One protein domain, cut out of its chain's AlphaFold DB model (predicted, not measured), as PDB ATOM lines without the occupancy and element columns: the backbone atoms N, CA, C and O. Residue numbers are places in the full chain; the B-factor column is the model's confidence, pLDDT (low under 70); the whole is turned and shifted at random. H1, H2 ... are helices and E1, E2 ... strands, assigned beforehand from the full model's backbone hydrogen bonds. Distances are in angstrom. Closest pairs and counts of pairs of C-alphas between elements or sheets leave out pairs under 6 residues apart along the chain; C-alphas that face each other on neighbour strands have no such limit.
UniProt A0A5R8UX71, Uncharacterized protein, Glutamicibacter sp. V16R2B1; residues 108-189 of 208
ATOM      1  N   VAL A 108      51.460 126.703  51.403       82.44
ATOM      2  CA  VAL A 108      50.791 126.545  50.103       82.44
ATOM      3  C   VAL A 108      49.292 126.334  50.287       82.44
ATOM      4  O   VAL A 108      48.829 126.046  51.398       82.44
ATOM      5  N   ASP A 109      48.541 126.506  49.200       82.00
ATOM      6  CA  ASP A 109      47.125 126.155  49.146       82.00
ATOM      7  C   ASP A 109      46.924 124.685  49.537       82.00
ATOM      8  O   ASP A 109      47.628 123.786  49.070       82.00
ATOM      9  N   ALA A 110      45.978 124.450  50.439       84.38
ATOM     10  CA  ALA A 110      45.773 123.132  51.015       84.38
ATOM     11  C   ALA A 110      44.889 122.216  50.159       84.38
ATOM     12  O   ALA A 110      44.819 121.022  50.449       84.38
ATOM     13  N   SER A 111      44.226 122.730  49.119       83.56
ATOM     14  CA  SER A 111      43.243 121.979  48.327       83.56
ATOM     15  C   SER A 111      43.882 120.749  47.687       83.56
ATOM     16  O   SER A 111      43.364 119.639  47.799       83.56
ATOM     17  N   ALA A 112      45.081 120.900  47.110       83.19
ATOM     18  CA  ALA A 112      45.848 119.772  46.578       83.19
ATOM     19  C   ALA A 112      46.160 118.722  47.662       83.19
ATOM     20  O   ALA A 112      45.993 117.524  47.446       83.19
ATOM     21  N   THR A 113      46.545 119.159  48.864       87.06
ATOM     22  CA  THR A 113      46.811 118.261  49.997       87.06
ATOM     23  C   THR A 113      45.548 117.529  50.457       87.06
ATOM     24  O   THR A 113      45.602 116.336  50.754       87.06
ATOM     25  N   TRP A 114      44.394 118.198  50.486       87.44
ATOM     26  CA  TRP A 114      43.124 117.569  50.858       87.44
ATOM     27  C   TRP A 114      42.639 116.559  49.828       87.44
ATOM     28  O   TRP A 114      42.159 115.494  50.219       87.44
ATOM     29  N   ARG A 115      42.850 116.817  48.534       84.94
ATOM     30  CA  ARG A 115      42.605 115.824  47.479       84.94
ATOM     31  C   ARG A 115      43.448 114.564  47.676       84.94
ATOM     32  O   ARG A 115      42.896 113.466  47.632       84.94
ATOM     33  N   LEU A 116      44.735 114.704  48.011       87.25
ATOM     34  CA  LEU A 116      45.598 113.556  48.323       87.25
ATOM     35  C   LEU A 116      45.066 112.741  49.508       87.25
ATOM     36  O   LEU A 116      44.961 111.520  49.414       87.25
ATOM     37  N   VAL A 117      44.651 113.402  50.595       87.88
ATOM     38  CA  VAL A 117      44.076 112.720  51.770       87.88
ATOM     39  C   VAL A 117      42.810 111.936  51.404       87.88
ATOM     40  O   VAL A 117      42.650 110.795  51.840       87.88
ATOM     41  N   ARG A 118      41.920 112.506  50.579       86.88
ATOM     42  CA  ARG A 118      40.709 111.814  50.095       86.88
ATOM     43  C   ARG A 118      41.062 110.610  49.220       86.88
ATOM     44  O   ARG A 118      40.503 109.531  49.411       86.88
ATOM     45  N   GLY A 119      42.031 110.768  48.322       86.88
ATOM     46  CA  GLY A 119      42.513 109.693  47.460       86.88
ATOM     47  C   GLY A 119      43.166 108.542  48.227       86.88
ATOM     48  O   GLY A 119      42.926 107.375  47.919       86.88
ATOM     49  N   MET A 120      43.922 108.852  49.281       87.88
ATOM     50  CA  MET A 120      44.470 107.856  50.202       87.88
ATOM     51  C   MET A 120      43.368 107.129  50.986       87.88
ATOM     52  O   MET A 120      43.446 105.911  51.159       87.88
ATOM     53  N   ALA A 121      42.315 107.837  51.410       88.75
ATOM     54  CA  ALA A 121      41.155 107.215  52.051       88.75
ATOM     55  C   ALA A 121      40.439 106.238  51.104       88.75
ATOM     56  O   ALA A 121      40.117 105.121  51.510       88.75
ATOM     57  N   ALA A 122      40.278 106.609  49.829       87.81
ATOM     58  CA  ALA A 122      39.746 105.726  48.788       87.81
ATOM     59  C   ALA A 122      40.630 104.493  48.538       87.81
ATOM     60  O   ALA A 122      40.116 103.422  48.207       87.81
ATOM     61  N   ASN A 123      41.944 104.609  48.757       88.19
ATOM     62  CA  ASN A 123      42.864 103.476  48.702       88.19
ATOM     63  C   ASN A 123      42.910 102.643  50.001       88.19
ATOM     64  O   ASN A 123      43.542 101.592  50.034       88.19
ATOM     65  N   GLY A 124      42.217 103.066  51.064       89.62
ATOM     66  CA  GLY A 124      42.089 102.323  52.323       89.62
ATOM     67  C   GLY A 124      42.995 102.781  53.463       89.62
ATOM     68  O   GLY A 124      43.143 102.062  54.451       89.62
ATOM     69  N   TYR A 125      43.595 103.967  53.370       89.81
ATOM     70  CA  TYR A 125      44.357 104.559  54.470       89.81
ATOM     71  C   TYR A 125      43.463 105.473  55.313       89.81
ATOM     72  O   TYR A 125      42.954 106.485  54.833       89.81
ATOM     73  N   SER A 126      43.267 105.138  56.591       88.88
ATOM     74  CA  SER A 126      42.540 106.017  57.518       88.88
ATOM     75  C   SER A 126      43.391 107.227  57.926       88.88
ATOM     76  O   SER A 126      44.620 107.177  57.856       88.88
ATOM     77  N   GLN A 127      42.772 108.296  58.446       86.06
ATOM     78  CA  GLN A 127      43.528 109.443  58.978       86.06
ATOM     79  C   GLN A 127      44.530 109.032  60.065       86.06
ATOM     80  O   GLN A 127      45.626 109.582  60.123       86.06
ATOM     81  N   ARG A 128      44.188 108.028  60.884       85.62
ATOM     82  CA  ARG A 128      45.100 107.473  61.890       85.62
ATOM     83  C   ARG A 128      46.328 106.843  61.233       85.62
ATOM     84  O   ARG A 128      47.434 107.097  61.696       85.62
ATOM     85  N   ASN A 129      46.148 106.070  60.158       87.94
ATOM     86  CA  ASN A 129      47.275 105.496  59.416       87.94
ATOM     87  C   ASN A 129      48.165 106.603  58.843       87.94
ATOM     88  O   ASN A 129      49.373 106.567  59.036       87.94
ATOM     89  N   ILE A 130      47.565 107.617  58.216       88.69
ATOM     90  CA  ILE A 130      48.295 108.751  57.633       88.69
ATOM     91  C   ILE A 130      49.110 109.484  58.711       88.69
ATOM     92  O   ILE A 130      50.305 109.705  58.538       88.69
ATOM     93  N   CYS A 131      48.504 109.810  59.857       87.25
ATOM     94  CA  CYS A 131      49.202 110.474  60.960       87.25
ATOM     95  C   CYS A 131      50.350 109.633  61.530       87.25
ATOM     96  O   CYS A 131      51.421 110.179  61.797       87.25
ATOM     97  N   GLN A 132      50.149 108.320  61.683       87.12
ATOM     98  CA  GLN A 132      51.192 107.397  62.138       87.12
ATOM     99  C   GLN A 132      52.361 107.334  61.152       87.12
ATOM    100  O   GLN A 132      53.509 107.449  61.572       87.12
ATOM    101  N   MET A 133      52.082 107.216  59.851       87.00
ATOM    102  CA  MET A 133      53.112 107.171  58.806       87.00
ATOM    103  C   MET A 133      53.876 108.495  58.689       87.00
ATOM    104  O   MET A 133      55.075 108.500  58.435       87.00
ATOM    105  N   LEU A 134      53.217 109.625  58.960       87.06
ATOM    106  CA  LEU A 134      53.867 110.934  59.049       87.06
ATOM    107  C   LEU A 134      54.605 111.160  60.381       87.06
ATOM    108  O   LEU A 134      55.187 112.228  60.566       87.06
ATOM    109  N   GLY A 135      54.586 110.216  61.327       85.69
ATOM    110  CA  GLY A 135      55.229 110.378  62.635       85.69
ATOM    111  C   GLY A 135      54.614 111.490  63.494       85.69
ATOM    112  O   GLY A 135      55.280 112.043  64.373       85.69
ATOM    113  N   LEU A 136      53.354 111.860  63.242       82.38
ATOM    114  CA  LEU A 136      52.636 112.841  64.052       82.38
ATOM    115  C   LEU A 136      52.258 112.200  65.395       82.38
ATOM    116  O   LEU A 136      51.667 111.123  65.445       82.38
ATOM    117  N   LYS A 137      52.613 112.852  66.508       64.00
ATOM    118  CA  LYS A 137      52.357 112.319  67.856       64.00
ATOM    119  C   LYS A 137      50.853 112.364  68.198       64.00
ATOM    120  O   LYS A 137      50.195 113.391  68.015       64.00
ATOM    121  N   GLY A 138      50.337 111.272  68.771       54.38
ATOM    122  CA  GLY A 138      49.010 111.173  69.406       54.38
ATOM    123  C   GLY A 138      47.888 110.578  68.539       54.38
ATOM    124  O   GLY A 138      48.068 110.318  67.356       54.38
ATOM    125  N   ASN A 139      46.700 110.390  69.137       51.72
ATOM    126  CA  ASN A 139      45.416 110.105  68.458       51.72
ATOM    127  C   ASN A 139      44.944 111.318  67.617       51.72
ATOM    128  O   ASN A 139      43.790 111.739  67.679       51.72
ATOM    129  N   SER A 140      45.862 111.965  66.908       57.84
ATOM    130  CA  SER A 140      45.617 113.175  66.147       57.84
ATOM    131  C   SER A 140      45.010 112.813  64.793       57.84
ATOM    132  O   SER A 140      45.477 111.921  64.092       57.84
ATOM    133  N   ASN A 141      43.938 113.511  64.439       64.19
ATOM    134  CA  ASN A 141      43.346 113.487  63.108       64.19
ATOM    135  C   ASN A 141      44.059 114.517  62.229       64.19
ATOM    136  O   ASN A 141      44.438 115.593  62.712       64.19
ATOM    137  N   VAL A 142      44.204 114.223  60.936       68.81
ATOM    138  CA  VAL A 142      44.608 115.245  59.965       68.81
ATOM    139  C   VAL A 142      43.502 116.300  59.960       68.81
ATOM    140  O   VAL A 142      42.368 116.012  59.580       68.81
ATOM    141  N   LYS A 143      43.811 117.516  60.429       71.69
ATOM    142  CA  LYS A 143      42.852 118.630  60.452       71.69
ATOM    143  C   LYS A 143      42.613 119.125  59.026       71.69
ATOM    144  O   LYS A 143      43.313 120.025  58.566       71.69
ATOM    145  N   THR A 144      41.654 118.509  58.344       70.88
ATOM    146  CA  THR A 144      41.164 118.924  57.026       70.88
ATOM    147  C   THR A 144      40.396 120.248  57.129       70.88
ATOM    148  O   THR A 144      40.015 120.664  58.222       70.88
ATOM    149  N   GLY A 145      40.200 120.943  56.004       70.19
ATOM    150  CA  GLY A 145      39.402 122.180  55.950       70.19
ATOM    151  C   GLY A 145      40.169 123.479  56.225       70.19
ATOM    152  O   GLY A 145      39.582 124.555  56.213       70.19
ATOM    153  N   ARG A 146      41.491 123.425  56.430       77.06
ATOM    154  CA  ARG A 146      42.316 124.647  56.390       77.06
ATOM    155  C   ARG A 146      42.506 125.085  54.944       77.06
ATOM    156  O   ARG A 146      42.701 124.228  54.093       77.06
ATOM    157  N   SER A 147      42.534 126.387  54.683       79.81
ATOM    158  CA  SER A 147      42.863 126.924  53.354       79.81
ATOM    159  C   SER A 147      44.356 126.827  53.024       79.81
ATOM    160  O   SER A 147      44.732 126.779  51.858       79.81
ATOM    161  N   ARG A 148      45.227 126.770  54.041       80.12
ATOM    162  CA  ARG A 148      46.686 126.713  53.867       80.12
ATOM    163  C   ARG A 148      47.338 125.658  54.754       80.12
ATOM    164  O   ARG A 148      46.926 125.447  55.898       80.12
ATOM    165  N   VAL A 149      48.399 125.045  54.239       83.62
ATOM    166  CA  VAL A 149      49.278 124.098  54.949       83.62
ATOM    167  C   VAL A 149      50.740 124.489  54.753       83.62
ATOM    168  O   VAL A 149      51.063 125.195  53.800       83.62
ATOM    169  N   SER A 150      51.637 124.072  55.652       84.44
ATOM    170  CA  SER A 150      53.069 124.333  55.461       84.44
ATOM    171  C   SER A 150      53.604 123.582  54.240       84.44
ATOM    172  O   SER A 150      53.118 122.495  53.913       84.44
ATOM    173  N   VAL A 151      54.625 124.141  53.586       84.19
ATOM    174  CA  VAL A 151      55.265 123.490  52.428       84.19
ATOM    175  C   VAL A 151      55.855 122.132  52.797       84.19
ATOM    176  O   VAL A 151      55.646 121.167  52.068       84.19
ATOM    177  N   ASP A 152      56.501 122.029  53.962       83.62
ATOM    178  CA  ASP A 152      57.018 120.754  54.480       83.62
ATOM    179  C   ASP A 152      55.911 119.699  54.611       83.62
ATOM    180  O   ASP A 152      56.051 118.570  54.143       83.62
ATOM    181  N   PHE A 153      54.768 120.075  55.192       86.62
ATOM    182  CA  PHE A 153      53.657 119.148  55.375       86.62
ATOM    183  C   PHE A 153      53.062 118.700  54.036       86.62
ATOM    184  O   PHE A 153      52.812 117.510  53.851       86.62
ATOM    185  N   ALA A 154      52.866 119.628  53.095       86.75
ATOM    186  CA  ALA A 154      52.367 119.308  51.760       86.75
ATOM    187  C   ALA A 154      53.316 118.358  51.009       86.75
ATOM    188  O   ALA A 154      52.859 117.377  50.422       86.75
ATOM    189  N   ALA A 155      54.629 118.602  51.080       86.44
ATOM    190  CA  ALA A 155      55.641 117.756  50.455       86.44
ATOM    191  C   ALA A 155      55.664 116.343  51.059       86.44
ATOM    192  O   ALA A 155      55.645 115.354  50.327       86.44
ATOM    193  N   ARG A 156      55.625 116.235  52.392       89.44
ATOM    194  CA  ARG A 156      55.581 114.943  53.094       89.44
ATOM    195  C   ARG A 156      54.300 114.167  52.804       89.44
ATOM    196  O   ARG A 156      54.357 112.955  52.634       89.44
ATOM    197  N   MET A 157      53.157 114.853  52.716       89.38
ATOM    198  CA  MET A 157      51.890 114.228  52.329       89.38
ATOM    199  C   MET A 157      51.939 113.702  50.893       89.38
ATOM    200  O   MET A 157      51.478 112.593  50.648       89.38
ATOM    201  N   LYS A 158      52.509 114.469  49.954       89.25
ATOM    202  CA  LYS A 158      52.681 114.031  48.563       89.25
ATOM    203  C   LYS A 158      53.564 112.789  48.475       89.25
ATOM    204  O   LYS A 158      53.120 111.789  47.931       89.25
ATOM    205  N   ALA A 159      54.744 112.818  49.093       88.69
ATOM    206  CA  ALA A 159      55.652 111.672  49.109       88.69
ATOM    207  C   ALA A 159      54.988 110.413  49.696       88.69
ATOM    208  O   ALA A 159      55.117 109.323  49.146       88.69
ATOM    209  N   LEU A 160      54.224 110.575  50.780       90.00
ATOM    210  CA  LEU A 160      53.467 109.482  51.383       90.00
ATOM    211  C   LEU A 160      52.358 108.958  50.458       90.00
ATOM    212  O   LEU A 160      52.152 107.751  50.363       90.00
ATOM    213  N   ALA A 161      51.622 109.849  49.792       87.69
ATOM    214  CA  ALA A 161      50.572 109.462  48.857       87.69
ATOM    215  C   ALA A 161      51.140 108.708  47.645       87.69
ATOM    216  O   ALA A 161      50.545 107.713  47.236       87.69
ATOM    217  N   ASP A 162      52.295 109.136  47.131       86.38
ATOM    218  CA  ASP A 162      53.002 108.483  46.026       86.38
ATOM    219  C   ASP A 162      53.473 107.073  46.432       86.38
ATOM    220  O   ASP A 162      53.255 106.106  45.701       86.38
ATOM    221  N   GLU A 163      54.030 106.911  47.639       86.81
ATOM    222  CA  GLU A 163      54.418 105.594  48.170       86.81
ATOM    223  C   GLU A 163      53.209 104.655  48.335       86.81
ATOM    224  O   GLU A 163      53.269 103.453  48.050       86.81
ATOM    225  N   CYS A 164      52.094 105.212  48.801       84.88
ATOM    226  CA  CYS A 164      50.860 104.483  49.053       84.88
ATOM    227  C   CYS A 164      50.016 104.255  47.793       84.88
ATOM    228  O   CYS A 164      49.028 103.532  47.881       84.88
ATOM    229  N   ALA A 165      50.353 104.839  46.638       80.94
ATOM    230  CA  ALA A 165      49.506 104.792  45.446       80.94
ATOM    231  C   ALA A 165      49.231 103.347  44.994       80.94
ATOM    232  O   ALA A 165      48.089 102.946  44.812       80.94
ATOM    233  N   PHE A 166      50.256 102.500  44.916       79.25
ATOM    234  CA  PHE A 166      50.099 101.129  44.412       79.25
ATOM    235  C   PHE A 166      49.892 100.075  45.506       79.25
ATOM    236  O   PHE A 166      49.913  98.876  45.226       79.25
ATOM    237  N   ARG A 167      49.692 100.496  46.761       86.25
ATOM    238  CA  ARG A 167      49.533  99.593  47.907       86.25
ATOM    239  C   ARG A 167      48.159  99.798  48.541       86.25
ATOM    240  O   ARG A 167      47.852 100.915  48.941       86.25
ATOM    241  N   PRO A 168      47.312  98.762  48.648       86.31
ATOM    242  CA  PRO A 168      46.041  98.908  49.338       86.31
ATOM    243  C   PRO A 168      46.289  99.174  50.826       86.31
ATOM    244  O   PRO A 168      47.072  98.482  51.480       86.31
ATOM    245  N   GLY A 169      45.605 100.181  51.363       86.81
ATOM    246  CA  GLY A 169      45.648 100.494  52.782       86.81
ATOM    247  C   GLY A 169      44.860  99.474  53.619       86.81
ATOM    248  O   GLY A 169      43.949  98.815  53.113       86.81
ATOM    249  N   PRO A 170      45.177  99.347  54.917       89.62
ATOM    250  CA  PRO A 170      44.660  98.276  55.770       89.62
ATOM    251  C   PRO A 170      43.205  98.471  56.237       89.62
ATOM    252  O   PRO A 170      42.680  97.621  56.950       89.62
ATOM    253  N   SER A 171      42.552  99.597  55.920       89.44
ATOM    254  CA  SER A 171      41.243  99.953  56.479       89.44
ATOM    255  C   SER A 171      40.109  99.853  55.454       89.44
ATOM    256  O   SER A 171      39.886 100.757  54.644       89.44
ATOM    257  N   ASP A 172      39.296  98.802  55.572       86.88
ATOM    258  CA  ASP A 172      38.040  98.648  54.816       86.88
ATOM    259  C   ASP A 172      37.021  99.738  55.130       86.88
ATOM    260  O   ASP A 172      36.238 100.155  54.271       86.88
ATOM    261  N   GLN A 173      37.056 100.242  56.362       85.19
ATOM    262  CA  GLN A 173      36.211 101.342  56.793       85.19
ATOM    263  C   GLN A 173      36.553 102.633  56.045       85.19
ATOM    264  O   GLN A 173      35.638 103.332  55.611       85.19
ATOM    265  N   ALA A 174      37.845 102.929  55.850       86.44
ATOM    266  CA  ALA A 174      38.277 104.084  55.066       86.44
ATOM    267  C   ALA A 174      37.808 103.968  53.606       86.44
ATOM    268  O   ALA A 174      37.217 104.917  53.088       86.44
ATOM    269  N   ARG A 175      37.947 102.780  52.993       87.50
ATOM    270  CA  ARG A 175      37.449 102.510  51.631       87.50
ATOM    271  C   ARG A 175      35.940 102.707  51.522       87.50
ATOM    272  O   ARG A 175      35.464 103.412  50.637       87.50
ATOM    273  N   SER A 176      35.189 102.128  52.454       85.62
ATOM    274  CA  SER A 176      33.727 102.234  52.493       85.62
ATOM    275  C   SER A 176      33.262 103.676  52.700       85.62
ATOM    276  O   SER A 176      32.280 104.107  52.101       85.62
ATOM    277  N   TYR A 177      33.962 104.438  53.541       84.81
ATOM    278  CA  TYR A 177      33.667 105.849  53.775       84.81
ATOM    279  C   TYR A 177      33.921 106.700  52.526       84.81
ATOM    280  O   TYR A 177      33.052 107.477  52.137       84.81
ATOM    281  N   ALA A 178      35.066 106.506  51.868       86.69
ATOM    282  CA  ALA A 178      35.395 107.186  50.621       86.69
ATOM    283  C   ALA A 178      34.389 106.858  49.504       86.69
ATOM    284  O   ALA A 178      33.910 107.769  48.833       86.69
ATOM    285  N   ALA A 179      33.988 105.588  49.371       85.25
ATOM    286  CA  ALA A 179      32.984 105.159  48.400       85.25
ATOM    287  C   ALA A 179      31.626 105.848  48.616       85.25
ATOM    288  O   ALA A 179      31.027 106.337  47.662       85.25
ATOM    289  N   ARG A 180      31.162 105.970  49.870       84.94
ATOM    290  CA  ARG A 180      29.911 106.686  50.198       84.94
ATOM    291  C   ARG A 180      29.958 108.174  49.860       84.94
ATOM    292  O   ARG A 180      28.909 108.762  49.629       84.94
ATOM    293  N   ARG A 181      31.146 108.783  49.865       81.81
ATOM    294  CA  ARG A 181      31.347 110.192  49.496       81.81
ATOM    295  C   ARG A 181      31.730 110.392  48.028       81.81
ATOM    296  O   ARG A 181      32.000 111.519  47.631       81.81
ATOM    297  N   GLY A 182      31.776 109.322  47.231       81.94
ATOM    298  CA  GLY A 182      32.174 109.392  45.825       81.94
ATOM    299  C   GLY A 182      33.639 109.790  45.613       81.94
ATOM    300  O   GLY A 182      33.998 110.260  44.537       81.94
ATOM    301  N   TRP A 183      34.499 109.634  46.622       83.06
ATOM    302  CA  TRP A 183      35.911 109.990  46.502       83.06
ATOM    303  C   TRP A 183      36.658 108.947  45.668       83.06
ATOM    304  O   TRP A 183      36.659 107.759  45.996       83.06
ATOM    305  N   GLN A 184      37.321 109.397  44.602       73.50
ATOM    306  CA  GLN A 184      38.155 108.537  43.758       73.50
ATOM    307  C   GLN A 184      39.561 108.344  44.342       73.50
ATOM    308  O   GLN A 184      40.006 109.137  45.174       73.50
ATOM    309  N   ARG A 185      40.272 107.290  43.912       64.56
ATOM    310  CA  ARG A 185      41.647 106.974  44.363       64.56
ATOM    311  C   ARG A 185      42.638 108.043  43.903       64.56
ATOM    312  O   ARG A 185      42.436 108.617  42.843       64.56
ATOM    313  N   SER A 186      43.696 108.300  44.678       55.81
ATOM    314  CA  SER A 186      44.554 109.493  44.512       55.81
ATOM    315  C   SER A 186      45.128 109.690  43.107       55.81
ATOM    316  O   SER A 186      45.192 110.826  42.657       55.81
ATOM    317  N   TRP A 187      45.482 108.619  42.395       55.56
ATOM    318  CA  TRP A 187      46.053 108.689  41.043       55.56
ATOM    319  C   TRP A 187      45.034 108.993  39.934       55.56
ATOM    320  O   TRP A 187      45.430 109.383  38.848       55.56
ATOM    321  N   LEU A 188      43.729 108.850  40.188       50.28
ATOM    322  CA  LEU A 188      42.675 109.255  39.241       50.28
ATOM    323  C   LEU A 188      42.452 110.777  39.222       50.28
ATOM    324  O   LEU A 188      41.708 111.278  38.386       50.28
ATOM    325  N   TRP A 189      43.064 111.518  40.151       55.22
ATOM    326  CA  TRP A 189      42.915 112.972  40.240       55.22
ATOM    327  C   TRP A 189      43.982 113.738  39.450       55.22
ATOM    328  O   TRP A 189      43.795 114.934  39.245       55.22
TER     329      TRP A 189
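Overview. This is residues 108 to 189 of the 208 residues of an uncharacterized protein of Glutamicibacter sp. V16R2B1 (UniProt A0A5R8UX71). The longest helix, H3, and H1 lie side by side and run the same way; H2 lies across one side of this pair, and the short H5 packs on H1 from the opposite side. H4 packs steeply on the last residues of H1, while E1 sits at the start of H3. The printed part has 82 residues with five named helices and one named strand, in the order H1, H2, E1, H3, H4, H5, and is mostly helix. It is compact and rounded, with a radius of gyration of the C-alphas of 11.7 A and spans of 29 by 27 by 22 A.

Along the chain. H3, residues 151 to 164, runs 19.8 A from C-alpha 151 at (55.265, 123.490, 52.428) to C-alpha 164 at (50.860, 104.483, 49.053). H1, residues 111 to 122, measures 16.6 A, and H4, residues 172 to 180, 12.3 A. H2 holds residues 127 to 133, E1 148 to 150, and H5 186 to 189, ending at (42.915, 112.972, 40.240).

Arrangement. H3 touches H1, the hub, at a shallow tilt of 27 degrees; their closest C-alphas, Thr 113 and Ala 154, are 5.9 A apart. H1 touches H4 with residues 118 to 122 alone, closest at C-alphas 122 and 175, 4.9 A, at a steep tilt of 61 degrees, opposite ways. H5 touches H1, with C-alphas 119 and 186 closest at 3.6 A. H2 is close to H3 but not clearly touching, about perpendicular at 86 degrees, with C-alphas 133 and 160 closest at 7.8 A. E1 pairs with no named strand, but residues 108 to 109 pair antiparallel with its residues 148 to 149. Every O i to N i+4 pair is within hydrogen-bond range in H1, H2, H3 and H4; H5 is too short for one.

Size, cuts and confidence. The two farthest C-alphas, Val 108 and Asp 172, are 31.0 A apart. The printed part has no cut; residues 134 to 147 form the long link from H2 to E1. Residues 137 to 142 and 185 to 189 have pLDDT under 70.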